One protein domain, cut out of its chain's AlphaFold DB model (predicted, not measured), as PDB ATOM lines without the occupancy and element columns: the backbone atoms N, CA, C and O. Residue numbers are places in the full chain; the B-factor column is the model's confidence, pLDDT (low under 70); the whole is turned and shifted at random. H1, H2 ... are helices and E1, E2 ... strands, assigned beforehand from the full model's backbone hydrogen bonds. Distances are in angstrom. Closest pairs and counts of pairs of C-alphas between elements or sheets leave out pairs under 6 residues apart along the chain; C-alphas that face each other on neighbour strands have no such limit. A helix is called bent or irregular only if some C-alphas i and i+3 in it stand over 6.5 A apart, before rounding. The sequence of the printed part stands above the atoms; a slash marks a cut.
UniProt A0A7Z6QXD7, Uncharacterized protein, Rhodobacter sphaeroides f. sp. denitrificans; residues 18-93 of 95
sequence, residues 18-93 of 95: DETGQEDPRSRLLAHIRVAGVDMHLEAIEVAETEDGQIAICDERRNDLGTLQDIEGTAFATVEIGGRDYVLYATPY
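What this domain is: This is residues 18 to 93 of the 95 residues of an uncharacterized protein of Rhodobacter sphaeroides f. sp. denitrificans (UniProt A0A7Z6QXD7). One strongly twisted antiparallel sheet is built along the long strand E2, with E1 and E3 one after the other on one side of it and E5 on the other side, and E4 beyond E5. The single short helix H1 crosses one face of this sheet, and residues 70 to 75, in the link after H1, stick out as a free loop. The printed part has 76 residues, with one named helix and five named strands in the order E1 E2 E3 H1 E4 E5, of class mixed, helices and strands. The sheet is branched, and its neighbour pairs E1 and E2, E2 and E3, E2 and E5, and E4 and E5 are antiparallel. The whole is compact, with a radius of gyration of the C-alphas of 12.5 A and spans of 40 by 30 by 21 A.

Where its parts are: E2, residues 38 to 50, is the longest strand at 35.4 A, from C-alpha 38 at (223.555, 380.439, 413.288) to C-alpha 50 at (229.827, 356.990, 439.091). E1, residues 28 to 35, measures 21.1 A and bends by 51 degrees at residue 32. E5, residues 84 to 92, measures 25.1 A and ends with C-alpha 92 at (223.545, 379.768, 419.925). E3, residues 53 to 56, is 10.3 A long, and E4, residues 78 to 81, is 9.5 A long. H1, residues 59 to 69, measures 15.7 A and is irregular: C-alphas 60 and 63 are 7.1 A apart.

How they stand to each other: E1, E2 and E3 form a meander, each strand the antiparallel neighbour of the one before. In the hairpin of E1 and E2, N 31 and O 42 are 2.8 A apart, within hydrogen-bond range. In the hairpin of E2 and E3, N 48 and O 55 are within range at 2.9 A. E5 is beside residues 39 to 47 of E2, at 150 degrees between directions, with N 43 and O 89 at 2.8 A. In the hairpin of E4 and E5, N 79 and O 86 are 2.9 A apart. Residues 18 to 19 pair antiparallel with residues 29 to 30 of E1. H1 is on the sheet at a height of 7.8 A, over E2 and only just not over E5, on which 2 of its C-alphas fall. It runs across the strands, at 73 degrees to E2 on the local plane. The closest C-alphas of H1 and E3 are those of Arg 62 and Ala 56, 5.2 A apart. In H1, 5 of 7 O i to N i+4 pairs are within hydrogen-bond range. E1 and E3 are apart, and so are E1 and E4.

The domain as a whole: The two C-alphas farthest apart, those of Gly 37 and Glu 51, are 40.6 A from each other. The printed part, residues 18 to 93, has no cut. H1 to E4 is a short link of 8 residues, and the other links between named elements are tight. Mean pLDDT of the printed part is 88.5, and no printed residue is under 70.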
ATOM      1  N   ASP A  18     239.356 374.778 421.957       94.50
ATOM      2  CA  ASP A  18     240.064 375.639 422.893       94.50
ATOM      3  C   ASP A  18     239.808 375.162 424.333       94.50
ATOM      4  O   ASP A  18     238.662 375.001 424.759       94.50
ATOM      5  N   GLU A  19     240.878 374.943 425.101       92.88
ATOM      6  CA  GLU A  19     240.819 374.683 426.547       92.88
ATOM      7  C   GLU A  19     240.405 375.978 427.278       92.88
ATOM      8  O   GLU A  19     241.070 377.008 427.152       92.88
ATOM      9  N   THR A  20     239.292 375.957 428.021       88.38
ATOM     10  CA  THR A  20     238.674 377.169 428.608       88.38
ATOM     11  C   THR A  20     238.240 377.026 430.070       88.38
ATOM     12  O   THR A  20     237.572 377.918 430.603       88.38
ATOM     13  N   GLY A  21     238.587 375.929 430.745       80.31
ATOM     14  CA  GLY A  21     238.267 375.777 432.166       80.31
ATOM     15  C   GLY A  21     239.051 376.759 433.050       80.31
ATOM     16  O   GLY A  21     240.222 377.036 432.796       80.31
ATOM     17  N   GLN A  22     238.397 377.329 434.068       75.31
ATOM     18  CA  GLN A  22     239.012 378.350 434.929       75.31
ATOM     19  C   GLN A  22     239.969 377.740 435.961       75.31
ATOM     20  O   GLN A  22     241.091 378.222 436.109       75.31
ATOM     21  N   GLU A  23     239.537 376.683 436.655       77.19
ATOM     22  CA  GLU A  23     240.357 375.975 437.648       77.19
ATOM     23  C   GLU A  23     241.287 374.938 437.000       77.19
ATOM     24  O   GLU A  23     242.475 374.878 437.316       77.19
ATOM     25  N   ASP A  24     240.756 374.158 436.053       78.38
ATOM     26  CA  ASP A  24     241.512 373.249 435.189       78.38
ATOM     27  C   ASP A  24     241.179 373.574 433.727       78.38
ATOM     28  O   ASP A  24     240.046 373.307 433.311       78.38
ATOM     29  N   PRO A  25     242.125 374.108 432.929       79.12
ATOM     30  CA  PRO A  25     241.907 374.442 431.521       79.12
ATOM     31  C   PRO A  25     241.250 373.326 430.701       79.12
ATOM     32  O   PRO A  25     240.461 373.618 429.801       79.12
ATOM     33  N   ARG A  26     241.501 372.055 431.047       80.12
ATOM     34  CA  ARG A  26     241.015 370.870 430.318       80.12
ATOM     35  C   ARG A  26     239.619 370.407 430.688       80.12
ATOM     36  O   ARG A  26     239.022 369.644 429.927       80.12
ATOM     37  N   SER A  27     239.092 370.895 431.809       85.31
ATOM     38  CA  SER A  27     237.749 370.541 432.282       85.31
ATOM     39  C   SER A  27     236.633 371.049 431.363       85.31
ATOM     40  O   SER A  27     235.488 370.595 431.459       85.31
ATOM     41  N   ARG A  28     236.961 371.984 430.460       90.38
ATOM     42  CA  ARG A  28     236.043 372.548 429.473       90.38
ATOM     43  C   ARG A  28     236.743 372.787 428.143       90.38
ATOM     44  O   ARG A  28     237.705 373.553 428.079       90.38
ATOM     45  N   LEU A  29     236.191 372.212 427.082       94.12
ATOM     46  CA  LEU A  29     236.570 372.533 425.709       94.12
ATOM     47  C   LEU A  29     235.489 373.396 425.063       94.12
ATOM     48  O   LEU A  29     234.296 373.148 425.247       94.12
ATOM     49  N   LEU A  30     235.907 374.396 424.297       94.31
ATOM     50  CA  LEU A  30     235.032 375.270 423.527       94.31
ATOM     51  C   LEU A  30     235.427 375.213 422.054       94.31
ATOM     52  O   LEU A  30     236.603 375.269 421.714       94.31
ATOM     53  N   ALA A  31     234.436 375.133 421.180       95.69
ATOM     54  CA  ALA A  31     234.602 375.288 419.751       95.69
ATOM     55  C   ALA A  31     233.513 376.199 419.190       95.69
ATOM     56  O   ALA A  31     232.392 376.276 419.698       95.69
ATOM     57  N   HIS A  32     233.841 376.868 418.092       94.69
ATOM     58  CA  HIS A  32     232.911 377.710 417.355       94.69
ATOM     59  C   HIS A  32     232.443 376.957 416.113       94.69
ATOM     60  O   HIS A  32     233.236 376.666 415.216       94.69
ATOM     61  N   ILE A  33     231.148 376.643 416.054       93.81
ATOM     62  CA  ILE A  33     230.533 375.979 414.899       93.81
ATOM     63  C   ILE A  33     229.404 376.838 414.335       93.81
ATOM     64  O   ILE A  33     228.862 377.710 415.011       93.81
ATOM     65  N   ARG A  34     229.016 376.563 413.088       93.50
ATOM     66  CA  ARG A  34     227.882 377.222 412.439       93.50
ATOM     67  C   ARG A  34     226.871 376.195 411.954       93.50
ATOM     68  O   ARG A  34     227.208 375.325 411.153       93.50
ATOM     69  N   VAL A  35     225.621 376.331 412.390       93.06
ATOM     70  CA  VAL A  35     224.509 375.449 412.004       93.06
ATOM     71  C   VAL A  35     223.429 376.288 411.337       93.06
ATOM     72  O   VAL A  35     222.883 377.200 411.942       93.06
ATOM     73  N   ALA A  36     223.132 376.006 410.064       92.00
ATOM     74  CA  ALA A  36     222.135 376.749 409.280       92.00
ATOM     75  C   ALA A  36     222.326 378.287 409.296       92.00
ATOM     76  O   ALA A  36     221.360 379.040 409.224       92.00
ATOM     77  N   GLY A  37     223.577 378.753 409.383       92.00
ATOM     78  CA  GLY A  37     223.909 380.180 409.450       92.00
ATOM     79  C   GLY A  37     223.905 380.783 410.858       92.00
ATOM     80  O   GLY A  37     224.300 381.934 410.997       92.00
ATOM     81  N   VAL A  38     223.514 380.021 411.881       95.19
ATOM     82  CA  VAL A  38     223.555 380.439 413.288       95.19
ATOM     83  C   VAL A  38     224.894 380.041 413.896       95.19
ATOM     84  O   VAL A  38     225.306 378.882 413.782       95.19
ATOM     85  N   ASP A  39     225.564 381.001 414.524       96.31
ATOM     86  CA  ASP A  39     226.794 380.772 415.275       96.31
ATOM     87  C   ASP A  39     226.482 380.112 416.616       96.31
ATOM     88  O   ASP A  39     225.589 380.538 417.348       96.31
ATOM     89  N   MET A  40     227.203 379.035 416.918       96.31
ATOM     90  CA  MET A  40     227.005 378.226 418.115       96.31
ATOM     91  C   MET A  40     228.332 378.044 418.852       96.31
ATOM     92  O   MET A  40     229.363 377.770 418.232       96.31
ATOM     93  N   HIS A  41     228.284 378.130 420.177       94.88
ATOM     94  CA  HIS A  41     229.304 377.554 421.031       94.88
ATOM     95  C   HIS A  41     228.999 376.071 421.140       94.88
ATOM     96  O   HIS A  41     227.946 375.693 421.657       94.88
ATOM     97  N   LEU A  42     229.895 375.242 420.622       95.25
ATOM     98  CA  LEU A  42     229.924 373.826 420.927       95.25
ATOM     99  C   LEU A  42     230.857 373.635 422.117       95.25
ATOM    100  O   LEU A  42     232.034 373.981 422.050       95.25
ATOM    101  N   GLU A  43     230.326 373.093 423.196       93.81
ATOM    102  CA  GLU A  43     231.041 372.922 424.447       93.81
ATOM    103  C   GLU A  43     231.162 371.449 424.814       93.81
ATOM    104  O   GLU A  43     230.250 370.663 424.549       93.81
ATOM    105  N   ALA A  44     232.279 371.102 425.450       93.94
ATOM    106  CA  ALA A  44     232.539 369.791 426.022       93.94
ATOM    107  C   ALA A  44     232.854 369.951 427.517       93.94
ATOM    108  O   ALA A  44     233.842 370.600 427.866       93.94
ATOM    109  N   ILE A  45     232.027 369.376 428.393       93.38
ATOM    110  CA  ILE A  45     232.280 369.321 429.846       93.38
ATOM    111  C   ILE A  45     232.878 367.958 430.170       93.38
ATOM    112  O   ILE A  45     232.275 366.943 429.825       93.38
ATOM    113  N   GLU A  46     234.047 367.936 430.812       94.25
ATOM    114  CA  GLU A  46     234.681 366.685 431.240       94.25
ATOM    115  C   GLU A  46     233.845 366.027 432.342       94.25
ATOM    116  O   GLU A  46     233.479 366.673 433.334       94.25
ATOM    117  N   VAL A  47     233.549 364.740 432.175       93.50
ATOM    118  CA  VAL A  47     232.724 363.971 433.106       93.50
ATOM    119  C   VAL A  47     233.398 362.671 433.529       93.50
ATOM    120  O   VAL A  47     234.276 362.150 432.848       93.50
ATOM    121  N   ALA A  48     232.946 362.124 434.652       92.19
ATOM    122  CA  ALA A  48     233.209 360.750 435.053       92.19
ATOM    123  C   ALA A  48     231.898 360.009 435.309       92.19
ATOM    124  O   ALA A  48     230.919 360.592 435.780       92.19
ATOM    125  N   GLU A  49     231.908 358.704 435.047       89.75
ATOM    126  CA  GLU A  49     230.848 357.809 435.499       89.75
ATOM    127  C   GLU A  49     231.036 357.433 436.970       89.75
ATOM    128  O   GLU A  49     232.138 357.129 437.432       89.75
ATOM    129  N   THR A  50     229.927 357.431 437.699       87.62
ATOM    130  CA  THR A  50     229.827 356.990 439.091       87.62
ATOM    131  C   THR A  50     228.645 356.037 439.248       87.62
ATOM    132  O   THR A  50     227.845 355.877 438.328       87.62
ATOM    133  N   GLU A  51     228.503 355.422 440.425       86.19
ATOM    134  CA  GLU A  51     227.346 354.566 440.738       86.19
ATOM    135  C   GLU A  51     226.008 355.319 440.633       86.19
ATOM    136  O   GLU A  51     224.994 354.720 440.279       86.19
ATOM    137  N   ASP A  52     226.024 356.635 440.868       81.62
ATOM    138  CA  ASP A  52     224.850 357.513 440.825       81.62
ATOM    139  C   ASP A  52     224.646 358.186 439.451       81.62
ATOM    140  O   ASP A  52     223.709 358.965 439.273       81.62
ATOM    141  N   GLY A  53     225.506 357.890 438.468       84.00
ATOM    142  CA  GLY A  53     225.458 358.448 437.114       84.00
ATOM    143  C   GLY A  53     226.668 359.316 436.756       84.00
ATOM    144  O   GLY A  53     227.734 359.224 437.365       84.00
ATOM    145  N   GLN A  54     226.511 360.147 435.724       88.44
ATOM    146  CA  GLN A  54     227.575 361.017 435.216       88.44
ATOM    147  C   GLN A  54     227.689 362.299 436.040       88.44
ATOM    148  O   GLN A  54     226.698 363.009 436.224       88.44
ATOM    149  N   ILE A  55     228.908 362.617 436.481       90.81
ATOM    150  CA  ILE A  55     229.231 363.851 437.205       90.81
ATOM    151  C   ILE A  55     230.287 364.658 436.454       90.81
ATOM    152  O   ILE A  55     231.172 364.087 435.824       90.81
ATOM    153  N   ALA A  56     230.229 365.986 436.555       90.75
ATOM    154  CA  ALA A  56     231.287 366.849 436.041       90.75
ATOM    155  C   ALA A  56     232.533 366.726 436.928       90.75
ATOM    156  O   ALA A  56     232.416 366.736 438.156       90.75
ATOM    157  N   ILE A  57     233.717 366.644 436.314       89.88
ATOM    158  CA  ILE A  57     234.993 366.598 437.047       89.88
ATOM    159  C   ILE A  57     235.260 367.917 437.784       89.88
ATOM    160  O   ILE A  57     235.747 367.906 438.912       89.88
ATOM    161  N   CYS A  58     234.928 369.052 437.162       86.50
ATOM    162  CA  CYS A  58     235.064 370.372 437.772       86.50
ATOM    163  C   CYS A  58     233.769 370.774 438.491       86.50
ATOM    164  O   CYS A  58     232.685 370.787 437.896       86.50
ATOM    165  N   ASP A  59     233.894 371.144 439.766       81.44
ATOM    166  CA  ASP A  59     232.765 371.437 440.651       81.44
ATOM    167  C   ASP A  59     231.897 372.599 440.152       81.44
ATOM    168  O   ASP A  59     230.669 372.533 440.252       81.44
ATOM    169  N   GLU A  60     232.504 373.613 439.527       80.75
ATOM    170  CA  GLU A  60     231.795 374.764 438.953       80.75
ATOM    171  C   GLU A  60     230.763 374.366 437.886       80.75
ATOM    172  O   GLU A  60     229.800 375.096 437.647       80.75
ATOM    173  N   ARG A  61     230.939 373.202 437.246       82.50
ATOM    174  CA  ARG A  61     230.100 372.727 436.135       82.50
ATOM    175  C   ARG A  61     229.095 371.657 436.539       82.50
ATOM    176  O   ARG A  61     228.302 371.234 435.702       82.50
ATOM    177  N   ARG A  62     229.059 371.247 437.813       83.81
ATOM    178  CA  ARG A  62     228.064 370.272 438.294       83.81
ATOM    179  C   ARG A  62     226.630 370.762 438.081       83.81
ATOM    180  O   ARG A  62     225.781 369.981 437.667       83.81
ATOM    181  N   ASN A  63     226.378 372.053 438.310       84.88
ATOM    182  CA  ASN A  63     225.054 372.648 438.102       84.88
ATOM    183  C   ASN A  63     224.671 372.714 436.617       84.88
ATOM    184  O   ASN A  63     223.518 372.456 436.270       84.88
ATOM    185  N   ASP A  64     225.632 373.030 435.744       84.31
ATOM    186  CA  ASP A  64     225.412 373.067 434.295       84.31
ATOM    187  C   ASP A  64     225.075 371.665 433.775       84.31
ATOM    188  O   ASP A  64     224.093 371.492 433.055       84.31
ATOM    189  N   LEU A  65     225.834 370.651 434.209       87.31
ATOM    190  CA  LEU A  65     225.568 369.257 433.864       87.31
ATOM    191  C   LEU A  65     224.191 368.803 434.364       87.31
ATOM    192  O   LEU A  65     223.435 368.231 433.585       87.31
ATOM    193  N   GLY A  66     223.840 369.105 435.619       86.81
ATOM    194  CA  GLY A  66     222.523 368.777 436.176       86.81
ATOM    195  C   GLY A  66     221.377 369.431 435.397       86.81
ATOM    196  O   GLY A  66     220.407 368.770 435.045       86.81
ATOM    197  N   THR A  67     221.534 370.702 435.015       86.75
ATOM    198  CA  THR A  67     220.543 371.409 434.186       86.75
ATOM    199  C   THR A  67     220.360 370.732 432.833       86.75
ATOM    200  O   THR A  67     219.234 370.593 432.364       86.75
ATOM    201  N   LEU A  68     221.455 370.311 432.196       87.12
ATOM    202  CA  LEU A  68     221.388 369.586 430.933       87.12
ATOM    203  C   LEU A  68     220.688 368.223 431.126       87.12
ATOM    204  O   LEU A  68     219.857 367.862 430.294       87.12
ATOM    205  N   GLN A  69     220.974 367.498 432.218       86.50
ATOM    206  CA  GLN A  69     220.377 366.190 432.556       86.50
ATOM    207  C   GLN A  69     218.861 366.261 432.769       86.50
ATOM    208  O   GLN A  69     218.154 365.312 432.431       86.50
ATOM    209  N   ASP A  70     218.360 367.398 433.243       87.81
ATOM    210  CA  ASP A  70     216.932 367.632 433.458       87.81
ATOM    211  C   ASP A  70     216.152 367.945 432.162       87.81
ATOM    212  O   ASP A  70     214.917 367.989 432.171       87.81
ATOM    213  N   ILE A  71     216.829 368.156 431.023       85.94
ATOM    214  CA  ILE A  71     216.165 368.427 429.739       85.94
ATOM    215  C   ILE A  71     215.529 367.136 429.205       85.94
ATOM    216  O   ILE A  71     216.219 366.217 428.750       85.94
ATOM    217  N   GLU A  72     214.194 367.097 429.187       81.69
ATOM    218  CA  GLU A  72     213.415 365.950 428.707       81.69
ATOM    219  C   GLU A  72     213.822 365.524 427.287       81.69
ATOM    220  O   GLU A  72     213.868 366.324 426.350       81.69
ATOM    221  N   GLY A  73     214.082 364.225 427.118       73.56
ATOM    222  CA  GLY A  73     214.449 363.640 425.828       73.56
ATOM    223  C   GLY A  73     215.921 363.809 425.442       73.56
ATOM    224  O   GLY A  73     216.295 363.392 424.344       73.56
ATOM    225  N   THR A  74     216.760 364.365 426.321       77.88
ATOM    226  CA  THR A  74     218.210 364.432 426.101       77.88
ATOM    227  C   THR A  74     218.838 363.060 426.306       77.88
ATOM    228  O   THR A  74     218.781 362.482 427.388       77.88
ATOM    229  N   ALA A  75     219.458 362.529 425.254       71.81
ATOM    230  CA  ALA A  75     220.304 361.351 425.365       71.81
ATOM    231  C   ALA A  75     221.684 361.792 425.867       71.81
ATOM    232  O   ALA A  75     222.488 362.312 425.095       71.81
ATOM    233  N   PHE A  76     221.938 361.607 427.160       77.62
ATOM    234  CA  PHE A  76     223.268 361.805 427.725       77.62
ATOM    235  C   PHE A  76     224.193 360.695 427.262       77.62
ATOM    236  O   PHE A  76     224.019 359.532 427.616       77.62
ATOM    237  N   ALA A  77     225.159 361.071 426.437       83.69
ATOM    238  CA  ALA A  77     226.206 360.194 425.961       83.69
ATOM    239  C   ALA A  77     227.542 360.914 426.094       83.69
ATOM    240  O   ALA A  77     227.620 362.136 425.930       83.69
ATOM    241  N   THR A  78     228.581 360.140 426.377       90.75
ATOM    242  CA  THR A  78     229.953 360.627 426.390       90.75
ATOM    243  C   THR A  78     230.606 360.452 425.030       90.75
ATOM    244  O   THR A  78     230.294 359.534 424.267       90.75
ATOM    245  N   VAL A  79     231.536 361.352 424.735       91.75
ATOM    246  CA  VAL A  79     232.492 361.225 423.641       91.75
ATOM    247  C   VAL A  79     233.901 361.285 424.216       91.75
ATOM    248  O   VAL A  79     234.192 362.132 425.060       91.75
ATOM    249  N   GLU A  80     234.777 360.403 423.741       93.12
ATOM    250  CA  GLU A  80     236.190 360.442 424.109       93.12
ATOM    251  C   GLU A  80     236.923 361.474 423.234       93.12
ATOM    252  O   GLU A  80     236.934 361.373 422.004       93.12
ATOM    253  N   ILE A  81     237.557 362.468 423.860       92.06
ATOM    254  CA  ILE A  81     238.400 363.469 423.191       92.06
ATOM    255  C   ILE A  81     239.733 363.519 423.932       92.06
ATOM    256  O   ILE A  81     239.794 363.841 425.114       92.06
ATOM    257  N   GLY A  82     240.829 363.170 423.256       88.62
ATOM    258  CA  GLY A  82     242.159 363.196 423.878       88.62
ATOM    259  C   GLY A  82     242.305 362.264 425.094       88.62
ATOM    260  O   GLY A  82     243.084 362.572 425.997       88.62
ATOM    261  N   GLY A  83     241.566 361.147 425.123       90.50
ATOM    262  CA  GLY A  83     241.597 360.154 426.206       90.50
ATOM    263  C   GLY A  83     240.797 360.536 427.456       90.50
ATOM    264  O   GLY A  83     241.066 360.002 428.530       90.50
ATOM    265  N   ARG A  84     239.866 361.486 427.336       92.06
ATOM    266  CA  ARG A  84     238.953 361.922 428.401       92.06
ATOM    267  C   ARG A  84     237.524 361.904 427.889       92.06
ATOM    268  O   ARG A  84     237.296 362.185 426.711       92.06
ATOM    269  N   ASP A  85     236.592 361.619 428.785       94.00
ATOM    270  CA  ASP A  85     235.173 361.568 428.468       94.00
ATOM    271  C   ASP A  85     234.516 362.928 428.668       94.00
ATOM    272  O   ASP A  85     234.662 363.577 429.706       94.00
ATOM    273  N   TYR A  86     233.754 363.343 427.662       93.31
ATOM    274  CA  TYR A  86     233.050 364.614 427.666       93.31
ATOM    275  C   TYR A  86     231.576 364.449 427.322       93.31
ATOM    276  O   TYR A  86     231.214 363.651 426.458       93.31
ATOM    277  N   VAL A  87     230.735 365.285 427.927       92.81
ATOM    278  CA  VAL A  87     229.376 365.554 427.436       92.81
ATOM    279  C   VAL A  87     229.417 366.776 426.529       92.81
ATOM    280  O   VAL A  87     229.947 367.820 426.914       92.81
ATOM    281  N   LEU A  88     228.829 366.646 425.339       92.69
ATOM    282  CA  LEU A  88     228.723 367.729 424.366       92.69
ATOM    283  C   LEU A  88     227.368 368.427 424.429       92.69
ATOM    284  O   LEU A  88     226.325 367.777 424.466       92.69
ATOM    285  N   TYR A  89     227.381 369.751 424.317       91.44
ATOM    286  CA  TYR A  89     226.177 370.537 424.062       91.44
ATOM    287  C   TYR A  89     226.499 371.756 423.198       91.44
ATOM    288  O   TYR A  89     227.608 372.282 423.226       91.44
ATOM    289  N   ALA A  90     225.526 372.203 422.401       92.50
ATOM    290  CA  ALA A  90     225.681 373.368 421.538       92.50
ATOM    291  C   ALA A  90     224.642 374.438 421.880       92.50
ATOM    292  O   ALA A  90     223.448 374.144 421.944       92.50
ATOM    293  N   THR A  91     225.082 375.685 422.048       92.44
ATOM    294  CA  THR A  91     224.203 376.832 422.324       92.44
ATOM    295  C   THR A  91     224.438 377.958 421.317       92.44
ATOM    296  O   THR A  91     225.592 378.255 421.010       92.44
ATOM    297  N   PRO A  92     223.382 378.589 420.770       94.75
ATOM    298  CA  PRO A  92     223.545 379.768 419.925       94.75
ATOM    299  C   PRO A  92     224.231 380.912 420.677       94.75
ATOM    300  O   PRO A  92     223.955 381.120 421.861       94.75
ATOM    301  N   TYR A  93     225.074 381.686 419.994       91.56
ATOM    302  CA  TYR A  93     225.689 382.897 420.545       91.56
ATOM    303  C   TYR A  93     225.828 383.996 419.484       91.56
ATOM    304  O   TYR A  93     225.695 383.754 418.286       91.56
TER     305      TYR A  93